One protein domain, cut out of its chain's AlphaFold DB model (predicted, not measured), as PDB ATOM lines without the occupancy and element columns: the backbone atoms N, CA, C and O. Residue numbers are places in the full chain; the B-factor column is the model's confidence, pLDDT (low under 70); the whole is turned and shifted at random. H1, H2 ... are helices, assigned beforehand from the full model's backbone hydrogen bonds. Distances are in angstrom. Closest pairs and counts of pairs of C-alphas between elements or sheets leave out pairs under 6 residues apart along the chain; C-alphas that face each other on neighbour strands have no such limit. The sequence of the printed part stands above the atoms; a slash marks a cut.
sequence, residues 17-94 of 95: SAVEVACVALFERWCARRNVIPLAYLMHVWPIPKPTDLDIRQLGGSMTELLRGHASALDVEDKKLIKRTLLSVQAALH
ATOM      1  N   SER A  17     190.299 257.526 169.627       91.00
ATOM      2  CA  SER A  17     189.495 256.435 170.190       91.00
ATOM      3  C   SER A  17     188.155 256.235 169.468       91.00
ATOM      4  O   SER A  17     187.779 255.112 169.141       91.00
ATOM      5  N   ALA A  18     187.449 257.320 169.137       91.88
ATOM      6  CA  ALA A  18     186.178 257.245 168.416       91.88
ATOM      7  C   ALA A  18     186.337 256.698 166.987       91.88
ATOM      8  O   ALA A  18     185.443 256.015 166.485       91.88
ATOM      9  N   VAL A  19     187.466 256.995 166.337       93.62
ATOM     10  CA  VAL A  19     187.796 256.478 165.004       93.62
ATOM     11  C   VAL A  19     188.142 254.995 165.087       93.62
ATOM     12  O   VAL A  19     187.650 254.216 164.273       93.62
ATOM     13  N   GLU A  20     188.911 254.595 166.099       94.19
ATOM     14  CA  GLU A  20     189.265 253.197 166.345       94.19
ATOM     15  C   GLU A  20     188.017 252.334 166.572       94.19
ATOM     16  O   GLU A  20     187.817 251.335 165.882       94.19
ATOM     17  N   VAL A  21     187.103 252.771 167.447       94.00
ATOM     18  CA  VAL A  21     185.824 252.076 167.691       94.00
ATOM     19  C   VAL A  21     185.009 251.933 166.403       94.00
ATOM     20  O   VAL A  21     184.386 250.896 166.167       94.00
ATOM     21  N   ALA A  22     185.003 252.960 165.549       94.38
ATOM     22  CA  ALA A  22     184.297 252.907 164.276       94.38
ATOM     23  C   ALA A  22     184.944 251.911 163.292       94.38
ATOM     24  O   ALA A  22     184.225 251.153 162.639       94.38
ATOM     25  N   CYS A  23     186.279 251.860 163.229       96.12
ATOM     26  CA  CYS A  23     187.018 250.912 162.388       96.12
ATOM     27  C   CYS A  23     186.801 249.462 162.825       96.12
ATOM     28  O   CYS A  23     186.533 248.614 161.976       96.12
ATOM     29  N   VAL A  24     186.825 249.189 164.133       95.81
ATOM     30  CA  VAL A  24     186.516 247.857 164.678       95.81
ATOM     31  C   VAL A  24     185.101 247.428 164.282       95.81
ATOM     32  O   VAL A  24     184.921 246.334 163.752       95.81
ATOM     33  N   ALA A  25     184.103 248.305 164.434       95.75
ATOM     34  CA  ALA A  25     182.721 247.992 164.061       95.75
ATOM     35  C   ALA A  25     182.553 247.703 162.555       95.75
ATOM     36  O   ALA A  25     181.785 246.816 162.168       95.75
ATOM     37  N   LEU A  26     183.270 248.435 161.694       96.31
ATOM     38  CA  LEU A  26     183.316 248.157 160.255       96.31
ATOM     39  C   LEU A  26     183.964 246.798 159.971       96.31
ATOM     40  O   LEU A  26     183.397 245.991 159.230       96.31
ATOM     41  N   PHE A  27     185.120 246.533 160.583       96.69
ATOM     42  CA  PHE A  27     185.867 245.291 160.416       96.69
ATOM     43  C   PHE A  27     185.030 244.073 160.816       96.69
ATOM     44  O   PHE A  27     184.830 243.178 159.996       96.69
ATOM     45  N   GLU A  28     184.466 244.064 162.025       96.12
ATOM     46  CA  GLU A  28     183.634 242.962 162.524       96.12
ATOM     47  C   GLU A  28     182.467 242.667 161.582       96.12
ATOM     48  O   GLU A  28     182.231 241.516 161.194       96.12
ATOM     49  N   ARG A  29     181.761 243.717 161.148       95.38
ATOM     50  CA  ARG A  29     180.632 243.583 160.229       95.38
ATOM     51  C   ARG A  29     181.059 242.996 158.889       95.38
ATOM     52  O   ARG A  29     180.400 242.088 158.373       95.38
ATOM     53  N   TRP A  30     182.118 243.524 158.285       96.06
ATOM     54  CA  TRP A  30     182.541 243.081 156.962       96.06
ATOM     55  C   TRP A  30     183.186 241.700 156.987       96.06
ATOM     56  O   TRP A  30     182.958 240.924 156.059       96.06
ATOM     57  N   CYS A  31     183.879 241.341 158.068       96.00
ATOM     58  CA  CYS A  31     184.336 239.977 158.322       96.00
ATOM     59  C   CYS A  31     183.161 239.005 158.424       96.00
ATOM     60  O   CYS A  31     183.148 237.996 157.715       96.00
ATOM     61  N   ALA A  32     182.134 239.326 159.218       96.00
ATOM     62  CA  ALA A  32     180.946 238.480 159.360       96.00
ATOM     63  C   ALA A  32     180.236 238.235 158.016       96.00
ATOM     64  O   ALA A  32     179.716 237.149 157.758       96.00
ATOM     65  N   ARG A  33     180.257 239.234 157.127       94.69
ATOM     66  CA  ARG A  33     179.639 239.172 155.795       94.69
ATOM     67  C   ARG A  33     180.568 238.688 154.683       94.69
ATOM     68  O   ARG A  33     180.112 238.554 153.553       94.69
ATOM     69  N   ARG A  34     181.846 238.429 154.981       93.75
ATOM     70  CA  ARG A  34     182.897 238.091 153.998       93.75
ATOM     71  C   ARG A  34     183.006 239.125 152.867       93.75
ATOM     72  O   ARG A  34     183.273 238.786 151.715       93.75
ATOM     73  N   ASN A  35     182.803 240.398 153.203       91.94
ATOM     74  CA  ASN A  35     182.859 241.512 152.263       91.94
ATOM     75  C   ASN A  35     184.320 241.916 152.015       91.94
ATOM     76  O   ASN A  35     184.861 242.815 152.657       91.94
ATOM     77  N   VAL A  36     184.963 241.231 151.068       93.19
ATOM     78  CA  VAL A  36     186.403 241.379 150.794       93.19
ATOM     79  C   VAL A  36     186.797 242.758 150.264       93.19
ATOM     80  O   VAL A  36     187.860 243.249 150.623       93.19
ATOM     81  N   ILE A  37     185.948 243.410 149.458       94.12
ATOM     82  CA  ILE A  37     186.257 244.738 148.901       94.12
ATOM     83  C   ILE A  37     186.339 245.790 150.027       94.12
ATOM     84  O   ILE A  37     187.402 246.388 150.179       94.12
ATOM     85  N   PRO A  38     185.306 245.988 150.874       93.88
ATOM     86  CA  PRO A  38     185.402 246.903 152.014       93.88
ATOM     87  C   PRO A  38     186.541 246.580 152.990       93.88
ATOM     88  O   PRO A  38     187.231 247.489 153.447       93.88
ATOM     89  N   LEU A  39     186.776 245.289 153.269       95.69
ATOM     90  CA  LEU A  39     187.882 244.864 154.130       95.69
ATOM     91  C   LEU A  39     189.237 245.268 153.557       95.69
ATOM     92  O   LEU A  39     190.051 245.799 154.297       95.69
ATOM     93  N   ALA A  40     189.470 245.071 152.257       95.19
ATOM     94  CA  ALA A  40     190.729 245.459 151.626       95.19
ATOM     95  C   ALA A  40     190.985 246.971 151.739       95.19
ATOM     96  O   ALA A  40     192.098 247.380 152.058       95.19
ATOM     97  N   TYR A  41     189.947 247.793 151.549       95.81
ATOM     98  CA  TYR A  41     190.040 249.250 151.695       95.81
ATOM     99  C   TYR A  41     190.389 249.683 153.122       95.81
ATOM    100  O   TYR A  41     191.222 250.570 153.306       95.81
ATOM    101  N   LEU A  42     189.773 249.065 154.135       95.81
ATOM    102  CA  LEU A  42     190.068 249.362 155.538       95.81
ATOM    103  C   LEU A  42     191.441 248.841 155.948       95.81
ATOM    104  O   LEU A  42     192.221 249.590 156.519       95.81
ATOM    105  N   MET A  43     191.762 247.597 155.596       95.19
ATOM    106  CA  MET A  43     193.022 246.950 155.964       95.19
ATOM    107  C   MET A  43     194.256 247.604 155.328       95.19
ATOM    108  O   MET A  43     195.370 247.408 155.802       95.19
ATOM    109  N   HIS A  44     194.073 248.384 154.259       94.12
ATOM    110  CA  HIS A  44     195.156 249.161 153.660       94.12
ATOM    111  C   HIS A  44     195.624 250.321 154.552       94.12
ATOM    112  O   HIS A  44     196.779 250.729 154.474       94.12
ATOM    113  N   VAL A  45     194.730 250.850 155.390       94.62
ATOM    114  CA  VAL A  45     194.952 252.061 156.199       94.62
ATOM    115  C   VAL A  45     194.737 251.834 157.697       94.62
ATOM    116  O   VAL A  45     194.939 252.752 158.477       94.62
ATOM    117  N   TRP A  46     194.316 250.638 158.113       95.25
ATOM    118  CA  TRP A  46     194.019 250.246 159.493       95.25
ATOM    119  C   TRP A  46     194.367 248.757 159.685       95.25
ATOM    120  O   TRP A  46     194.169 247.988 158.748       95.25
ATOM    121  N   PRO A  47     194.848 248.279 160.848       94.12
ATOM    122  CA  PRO A  47     195.006 248.971 162.130       94.12
ATOM    123  C   PRO A  47     196.211 249.912 162.192       94.12
ATOM    124  O   PRO A  47     197.237 249.669 161.559       94.12
ATOM    125  N   ILE A  48     196.089 250.979 162.991       90.06
ATOM    126  CA  ILE A  48     197.096 252.045 163.117       90.06
ATOM    127  C   ILE A  48     197.593 252.102 164.570       90.06
ATOM    128  O   ILE A  48     196.919 252.682 165.418       90.06
ATOM    129  N   PRO A  49     198.769 251.530 164.896       85.12
ATOM    130  CA  PRO A  49     199.216 251.411 166.289       85.12
ATOM    131  C   PRO A  49     199.461 252.746 167.004       85.12
ATOM    132  O   PRO A  49     199.287 252.844 168.214       85.12
ATOM    133  N   LYS A  50     199.911 253.770 166.272       88.75
ATOM    134  CA  LYS A  50     200.153 255.127 166.784       88.75
ATOM    135  C   LYS A  50     199.654 256.131 165.749       88.75
ATOM    136  O   LYS A  50     200.461 256.611 164.954       88.75
ATOM    137  N   PRO A  51     198.339 256.400 165.710       90.12
ATOM    138  CA  PRO A  51     197.772 257.196 164.639       90.12
ATOM    139  C   PRO A  51     198.303 258.624 164.681       90.12
ATOM    140  O   PRO A  51     198.451 259.214 165.755       90.12
ATOM    141  N   THR A  52     198.589 259.172 163.505       92.69
ATOM    142  CA  THR A  52     198.834 260.597 163.269       92.69
ATOM    143  C   THR A  52     197.644 261.218 162.540       92.69
ATOM    144  O   THR A  52     196.814 260.521 161.956       92.69
ATOM    145  N   ASP A  53     197.560 262.548 162.516       93.69
ATOM    146  CA  ASP A  53     196.509 263.248 161.766       93.69
ATOM    147  C   ASP A  53     196.536 262.893 160.267       93.69
ATOM    148  O   ASP A  53     195.493 262.874 159.617       93.69
ATOM    149  N   LEU A  54     197.716 262.588 159.709       94.06
ATOM    150  CA  LEU A  54     197.848 262.154 158.319       94.06
ATOM    151  C   LEU A  54     197.205 260.782 158.101       94.06
ATOM    152  O   LEU A  54     196.430 260.628 157.160       94.06
ATOM    153  N   ASP A  55     197.474 259.819 158.982       94.69
ATOM    154  CA  ASP A  55     196.914 258.467 158.870       94.69
ATOM    155  C   ASP A  55     195.382 258.500 158.977       94.69
ATOM    156  O   ASP A  55     194.665 257.860 158.211       94.69
ATOM    157  N   ILE A  56     194.856 259.344 159.869       95.31
ATOM    158  CA  ILE A  56     193.414 259.526 160.052       95.31
ATOM    159  C   ILE A  56     192.761 260.229 158.853       95.31
ATOM    160  O   ILE A  56     191.654 259.862 158.448       95.31
ATOM    161  N   ARG A  57     193.456 261.175 158.206       95.50
ATOM    162  CA  ARG A  57     193.019 261.739 156.913       95.50
ATOM    163  C   ARG A  57     193.001 260.682 155.811       95.50
ATOM    164  O   ARG A  57     192.049 260.649 155.034       95.50
ATOM    165  N   GLN A  58     194.015 259.818 155.744       96.19
ATOM    166  CA  GLN A  58     194.081 258.730 154.762       96.19
ATOM    167  C   GLN A  58     192.957 257.713 154.967       96.19
ATOM    168  O   GLN A  58     192.315 257.314 153.995       96.19
ATOM    169  N   LEU A  59     192.641 257.370 156.218       96.50
ATOM    170  CA  LEU A  59     191.485 256.545 156.553       96.50
ATOM    171  C   LEU A  59     190.177 257.172 156.050       96.50
ATOM    172  O   LEU A  59     189.391 256.508 155.372       96.50
ATOM    173  N   GLY A  60     189.957 258.464 156.317       96.44
ATOM    174  CA  GLY A  60     188.793 259.189 155.801       96.44
ATOM    175  C   GLY A  60     188.729 259.220 154.268       96.44
ATOM    176  O   GLY A  60     187.655 259.057 153.683       96.44
ATOM    177  N   GLY A  61     189.882 259.365 153.612       97.12
ATOM    178  CA  GLY A  61     190.015 259.275 152.158       97.12
ATOM    179  C   GLY A  61     189.608 257.903 151.621       97.12
ATOM    180  O   GLY A  61     188.731 257.831 150.760       97.12
ATOM    181  N   SER A  62     190.156 256.823 152.188       96.75
ATOM    182  CA  SER A  62     189.826 255.435 151.819       96.75
ATOM    183  C   SER A  62     188.326 255.148 151.971       96.75
ATOM    184  O   SER A  62     187.686 254.616 151.065       96.75
ATOM    185  N   MET A  63     187.718 255.593 153.075       97.19
ATOM    186  CA  MET A  63     186.279 255.454 153.325       97.19
ATOM    187  C   MET A  63     185.411 256.232 152.322       97.19
ATOM    188  O   MET A  63     184.374 255.743 151.864       97.19
ATOM    189  N   THR A  64     185.841 257.439 151.949       96.81
ATOM    190  CA  THR A  64     185.169 258.264 150.934       96.81
ATOM    191  C   THR A  64     185.273 257.630 149.549       96.81
ATOM    192  O   THR A  64     184.293 257.588 148.800       96.81
ATOM    193  N   GLU A  65     186.445 257.100 149.206       96.44
ATOM    194  CA  GLU A  65     186.665 256.400 147.948       96.44
ATOM    195  C   GLU A  65     185.831 255.124 147.862       96.44
ATOM    196  O   GLU A  65     185.163 254.915 146.852       96.44
ATOM    197  N   LEU A  66     185.769 254.334 148.935       95.44
ATOM    198  CA  LEU A  66     184.941 253.133 149.007       95.44
ATOM    199  C   LEU A  66     183.454 253.454 148.764       95.44
ATOM    200  O   LEU A  66     182.791 252.772 147.979       95.44
ATOM    201  N   LEU A  67     182.936 254.532 149.369       95.44
ATOM    202  CA  LEU A  67     181.563 254.998 149.135       95.44
ATOM    203  C   LEU A  67     181.311 255.423 147.686       95.44
ATOM    204  O   LEU A  67     180.201 255.231 147.192       95.44
ATOM    205  N   ARG A  68     182.303 256.015 147.016       95.19
ATOM    206  CA  ARG A  68     182.163 256.539 145.652       95.19
ATOM    207  C   ARG A  68     182.371 255.464 144.583       95.19
ATOM    208  O   ARG A  68     181.601 255.404 143.631       95.19
ATOM    209  N   GLY A  69     183.406 254.642 144.733       93.62
ATOM    210  CA  GLY A  69     183.838 253.647 143.748       93.62
ATOM    211  C   GLY A  69     183.130 252.300 143.871       93.62
ATOM    212  O   GLY A  69     182.964 251.604 142.873       93.62
ATOM    213  N   HIS A  70     182.657 251.945 145.070       92.94
ATOM    214  CA  HIS A  70     182.104 250.616 145.352       92.94
ATOM    215  C   HIS A  70     180.759 250.669 146.090       92.94
ATOM    216  O   HIS A  70     180.411 249.760 146.840       92.94
ATOM    217  N   ALA A  71     179.947 251.701 145.833       91.44
ATOM    218  CA  ALA A  71     178.631 251.884 146.454       91.44
ATOM    219  C   ALA A  71     177.670 250.689 146.293       91.44
ATOM    220  O   ALA A  71     176.753 250.533 147.105       91.44
ATOM    221  N   SER A  72     177.839 249.886 145.237       91.38
ATOM    222  CA  SER A  72     177.057 248.674 144.956       91.38
ATOM    223  C   SER A  72     177.452 247.480 145.829       91.38
ATOM    224  O   SER A  72     176.618 246.614 146.070       91.38
ATOM    225  N   ALA A  73     178.686 247.448 146.340       88.50
ATOM    226  CA  ALA A  73     179.175 246.427 147.270       88.50
ATOM    227  C   ALA A  73     178.792 246.721 148.734       88.50
ATOM    228  O   ALA A  73     179.075 245.917 149.622       88.50
ATOM    229  N   LEU A  74     178.163 247.875 148.983       94.31
ATOM    230  CA  LEU A  74     177.807 248.374 150.306       94.31
ATOM    231  C   LEU A  74     176.291 248.394 150.484       94.31
ATOM    232  O   LEU A  74     175.566 249.047 149.719       94.31
ATOM    233  N   ASP A  75     175.814 247.753 151.545       94.94
ATOM    234  CA  ASP A  75     174.418 247.876 151.937       94.94
ATOM    235  C   ASP A  75     174.136 249.189 152.691       94.94
ATOM    236  O   ASP A  75     174.995 250.058 152.864       94.94
ATOM    237  N   VAL A  76     172.877 249.379 153.088       95.25
ATOM    238  CA  VAL A  76     172.437 250.594 153.788       95.25
ATOM    239  C   VAL A  76     173.192 250.793 155.101       95.25
ATOM    240  O   VAL A  76     173.516 251.924 155.455       95.25
ATOM    241  N   GLU A  77     173.476 249.715 155.822       94.81
ATOM    242  CA  GLU A  77     174.108 249.784 157.132       94.81
ATOM    243  C   GLU A  77     175.624 249.979 157.006       94.81
ATOM    244  O   GLU A  77     176.190 250.789 157.735       94.81
ATOM    245  N   ASP A  78     176.261 249.366 156.005       94.69
ATOM    246  CA  ASP A  78     177.654 249.640 155.644       94.69
ATOM    247  C   ASP A  78     177.843 251.138 155.369       94.69
ATOM    248  O   ASP A  78     178.728 251.786 155.926       94.69
ATOM    249  N   LYS A  79     176.943 251.732 154.574       95.62
ATOM    250  CA  LYS A  79     176.974 253.168 154.257       95.62
ATOM    251  C   LYS A  79     176.801 254.044 155.497       95.62
ATOM    252  O   LYS A  79     177.433 255.096 155.581       95.62
ATOM    253  N   LYS A  80     175.953 253.651 156.453       95.69
ATOM    254  CA  LYS A  80     175.787 254.390 157.718       95.69
ATOM    255  C   LYS A  80     177.044 254.320 158.578       95.69
ATOM    256  O   LYS A  80     177.472 255.353 159.087       95.69
ATOM    257  N   LEU A  81     177.644 253.141 158.717       95.00
ATOM    258  CA  LEU A  81     178.855 252.963 159.515       95.00
ATOM    259  C   LEU A  81     180.046 253.710 158.908       95.00
ATOM    260  O   LEU A  81     180.783 254.373 159.637       95.00
ATOM    261  N   ILE A  82     180.187 253.702 157.579       96.19
ATOM    262  CA  ILE A  82     181.223 254.496 156.910       96.19
ATOM    263  C   ILE A  82     180.998 255.991 157.170       96.19
ATOM    264  O   ILE A  82     181.926 256.692 157.563       96.19
ATOM    265  N   LYS A  83     179.761 256.492 157.044       96.12
ATOM    266  CA  LYS A  83     179.442 257.896 157.366       96.12
ATOM    267  C   LYS A  83     179.754 258.249 158.820       96.12
ATOM    268  O   LYS A  83     180.298 259.319 159.075       96.12
ATOM    269  N   ARG A  84     179.450 257.361 159.770       95.38
ATOM    270  CA  ARG A  84     179.811 257.546 161.183       95.38
ATOM    271  C   ARG A  84     181.327 257.634 161.363       95.38
ATOM    272  O   ARG A  84     181.792 258.518 162.070       95.38
ATOM    273  N   THR A  85     182.077 256.774 160.680       95.19
ATOM    274  CA  THR A  85     183.547 256.793 160.690       95.19
ATOM    275  C   THR A  85     184.082 258.120 160.155       95.19
ATOM    276  O   THR A  85     184.939 258.725 160.787       95.19
ATOM    277  N   LEU A  86     183.528 258.630 159.050       96.31
ATOM    278  CA  LEU A  86     183.900 259.935 158.491       96.31
ATOM    279  C   LEU A  86     183.633 261.094 159.465       96.31
ATOM    280  O   LEU A  86     184.469 261.985 159.585       96.31
ATOM    281  N   LEU A  87     182.514 261.065 160.197       95.19
ATOM    282  CA  LEU A  87     182.226 262.056 161.240       95.19
ATOM    283  C   LEU A  87     183.238 261.983 162.392       95.19
ATOM    284  O   LEU A  87     183.700 263.016 162.866       95.19
ATOM    285  N   SER A  88     183.615 260.776 162.819       93.44
ATOM    286  CA  SER A  88     184.651 260.582 163.838       93.44
ATOM    287  C   SER A  88     186.020 261.076 163.364       93.44
ATOM    288  O   SER A  88     186.721 261.731 164.130       93.44
ATOM    289  N   VAL A  89     186.380 260.818 162.102       94.25
ATOM    290  CA  VAL A  89     187.609 261.327 161.471       94.25
ATOM    291  C   VAL A  89     187.612 262.854 161.474       94.25
ATOM    292  O   VAL A  89     188.599 263.463 161.874       94.25
ATOM    293  N   GLN A  90     186.504 263.479 161.076       93.25
ATOM    294  CA  GLN A  90     186.388 264.934 161.048       93.25
ATOM    295  C   GLN A  90     186.525 265.548 162.449       93.25
ATOM    296  O   GLN A  90     187.320 266.466 162.647       93.25
ATOM    297  N   ALA A  91     185.818 264.987 163.434       91.62
ATOM    298  CA  ALA A  91     185.896 265.430 164.822       91.62
ATOM    299  C   ALA A  91     187.321 265.313 165.389       91.62
ATOM    300  O   ALA A  91     187.795 266.231 166.054       91.62
ATOM    301  N   ALA A  92     188.024 264.219 165.084       89.88
ATOM    302  CA  ALA A  92     189.381 263.989 165.569       89.88
ATOM    303  C   ALA A  92     190.432 264.914 164.933       89.88
ATOM    304  O   ALA A  92     191.485 265.150 165.524       89.88
ATOM    305  N   LEU A  93     190.161 265.440 163.736       89.75
ATOM    306  CA  LEU A  93     191.068 266.339 163.023       89.75
ATOM    307  C   LEU A  93     190.836 267.822 163.339       89.75
ATOM    308  O   LEU A  93     191.609 268.647 162.855       89.75
ATOM    309  N   HIS A  94     189.816 268.169 164.138       77.31
ATOM    310  CA  HIS A  94     189.419 269.558 164.412       77.31
ATOM    311  C   HIS A  94     189.207 270.389 163.122       77.31
ATOM    312  O   HIS A  94     189.609 271.554 163.064       77.31
TER     313      HIS A  94
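This is residues 17 to 94 of the 95 residues of an uncharacterized protein of Paraburkholderia unamae (UniProt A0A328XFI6). Picture a bundle of four helices side by side, with each helix running opposite to the one before it; H1, H2, H3 and H4 stand round a square in chain order, and H4 closes the ring by packing on H1. H2 is much the shortest, and the link of residues 44 to 52 continues from its end to the end of the bundle where H3 begins. Look for 78 printed residues with four named helices, in the order H1, H2, H3, H4, and no named strand; the class is all helix. The whole is compact, with a radius of gyration of the C-alphas of 11.4 A, and the C-alphas span 30 by 21 by 17 A along their three main axes.

Begin with H1, residues 17 to 32, and go on to H2, residues 36 to 43: they form a helical hairpin and touch, the closest C-alphas being those of Trp 30 and Leu 39, 6.3 A apart. Their lines stand at a shallow tilt of 24 degrees, opposite ways. Next comes H3, residues 53 to 69, which makes a hairpin with H2 at a shallow tilt of 15 degrees, opposite ways. H3 touches H2 with residues 59 to 66 alone; look at Tyr 41 and Ser 62, whose C-alphas are the closest at 6.2 A. H4, residues 76 to 93, makes a third hairpin with H3, at a shallow tilt of 25 degrees, opposite ways; their closest C-alphas are those of Gly 60 and Leu 86, 5.6 A apart. H4 also touches H1, with the C-alphas of Val 19 and Ser 88 the closest at 5.3 A, at a shallow tilt of 22 degrees, opposite ways. H1 and H3 are near each other, with 5 pairs of C-alphas within 10 A, and H2 and H4 are apart. In the backbones of H1, H2, H3 and H4, every O i to N i+4 pair is within hydrogen-bond range.

Find C-alpha 17 at (189.495, 256.435, 170.190); from there H1 runs 22.6 A to C-alpha 32. H2 starts at C-alpha 36, at (186.403, 241.379, 150.794), and measures 10.1 A to C-alpha 43. H3 covers 24.0 A from C-alpha 53 to C-alpha 69. H4, the longest helix with 18 residues, runs 26.1 A from C-alpha 76 to C-alpha 93 at (191.068, 266.339, 163.023).

The two C-alphas farthest apart are those of Arg 34 and His 94, 33.8 A. Go from residue 17 to residue 94 and you will meet no cut in the printed part. The link from H1 to H2 is tight, and those from H2 to H3 and from H3 to H4 are short. In the B-factor column of this model, the mean pLDDT of the printed part is 94.1, and no printed residue is under 70.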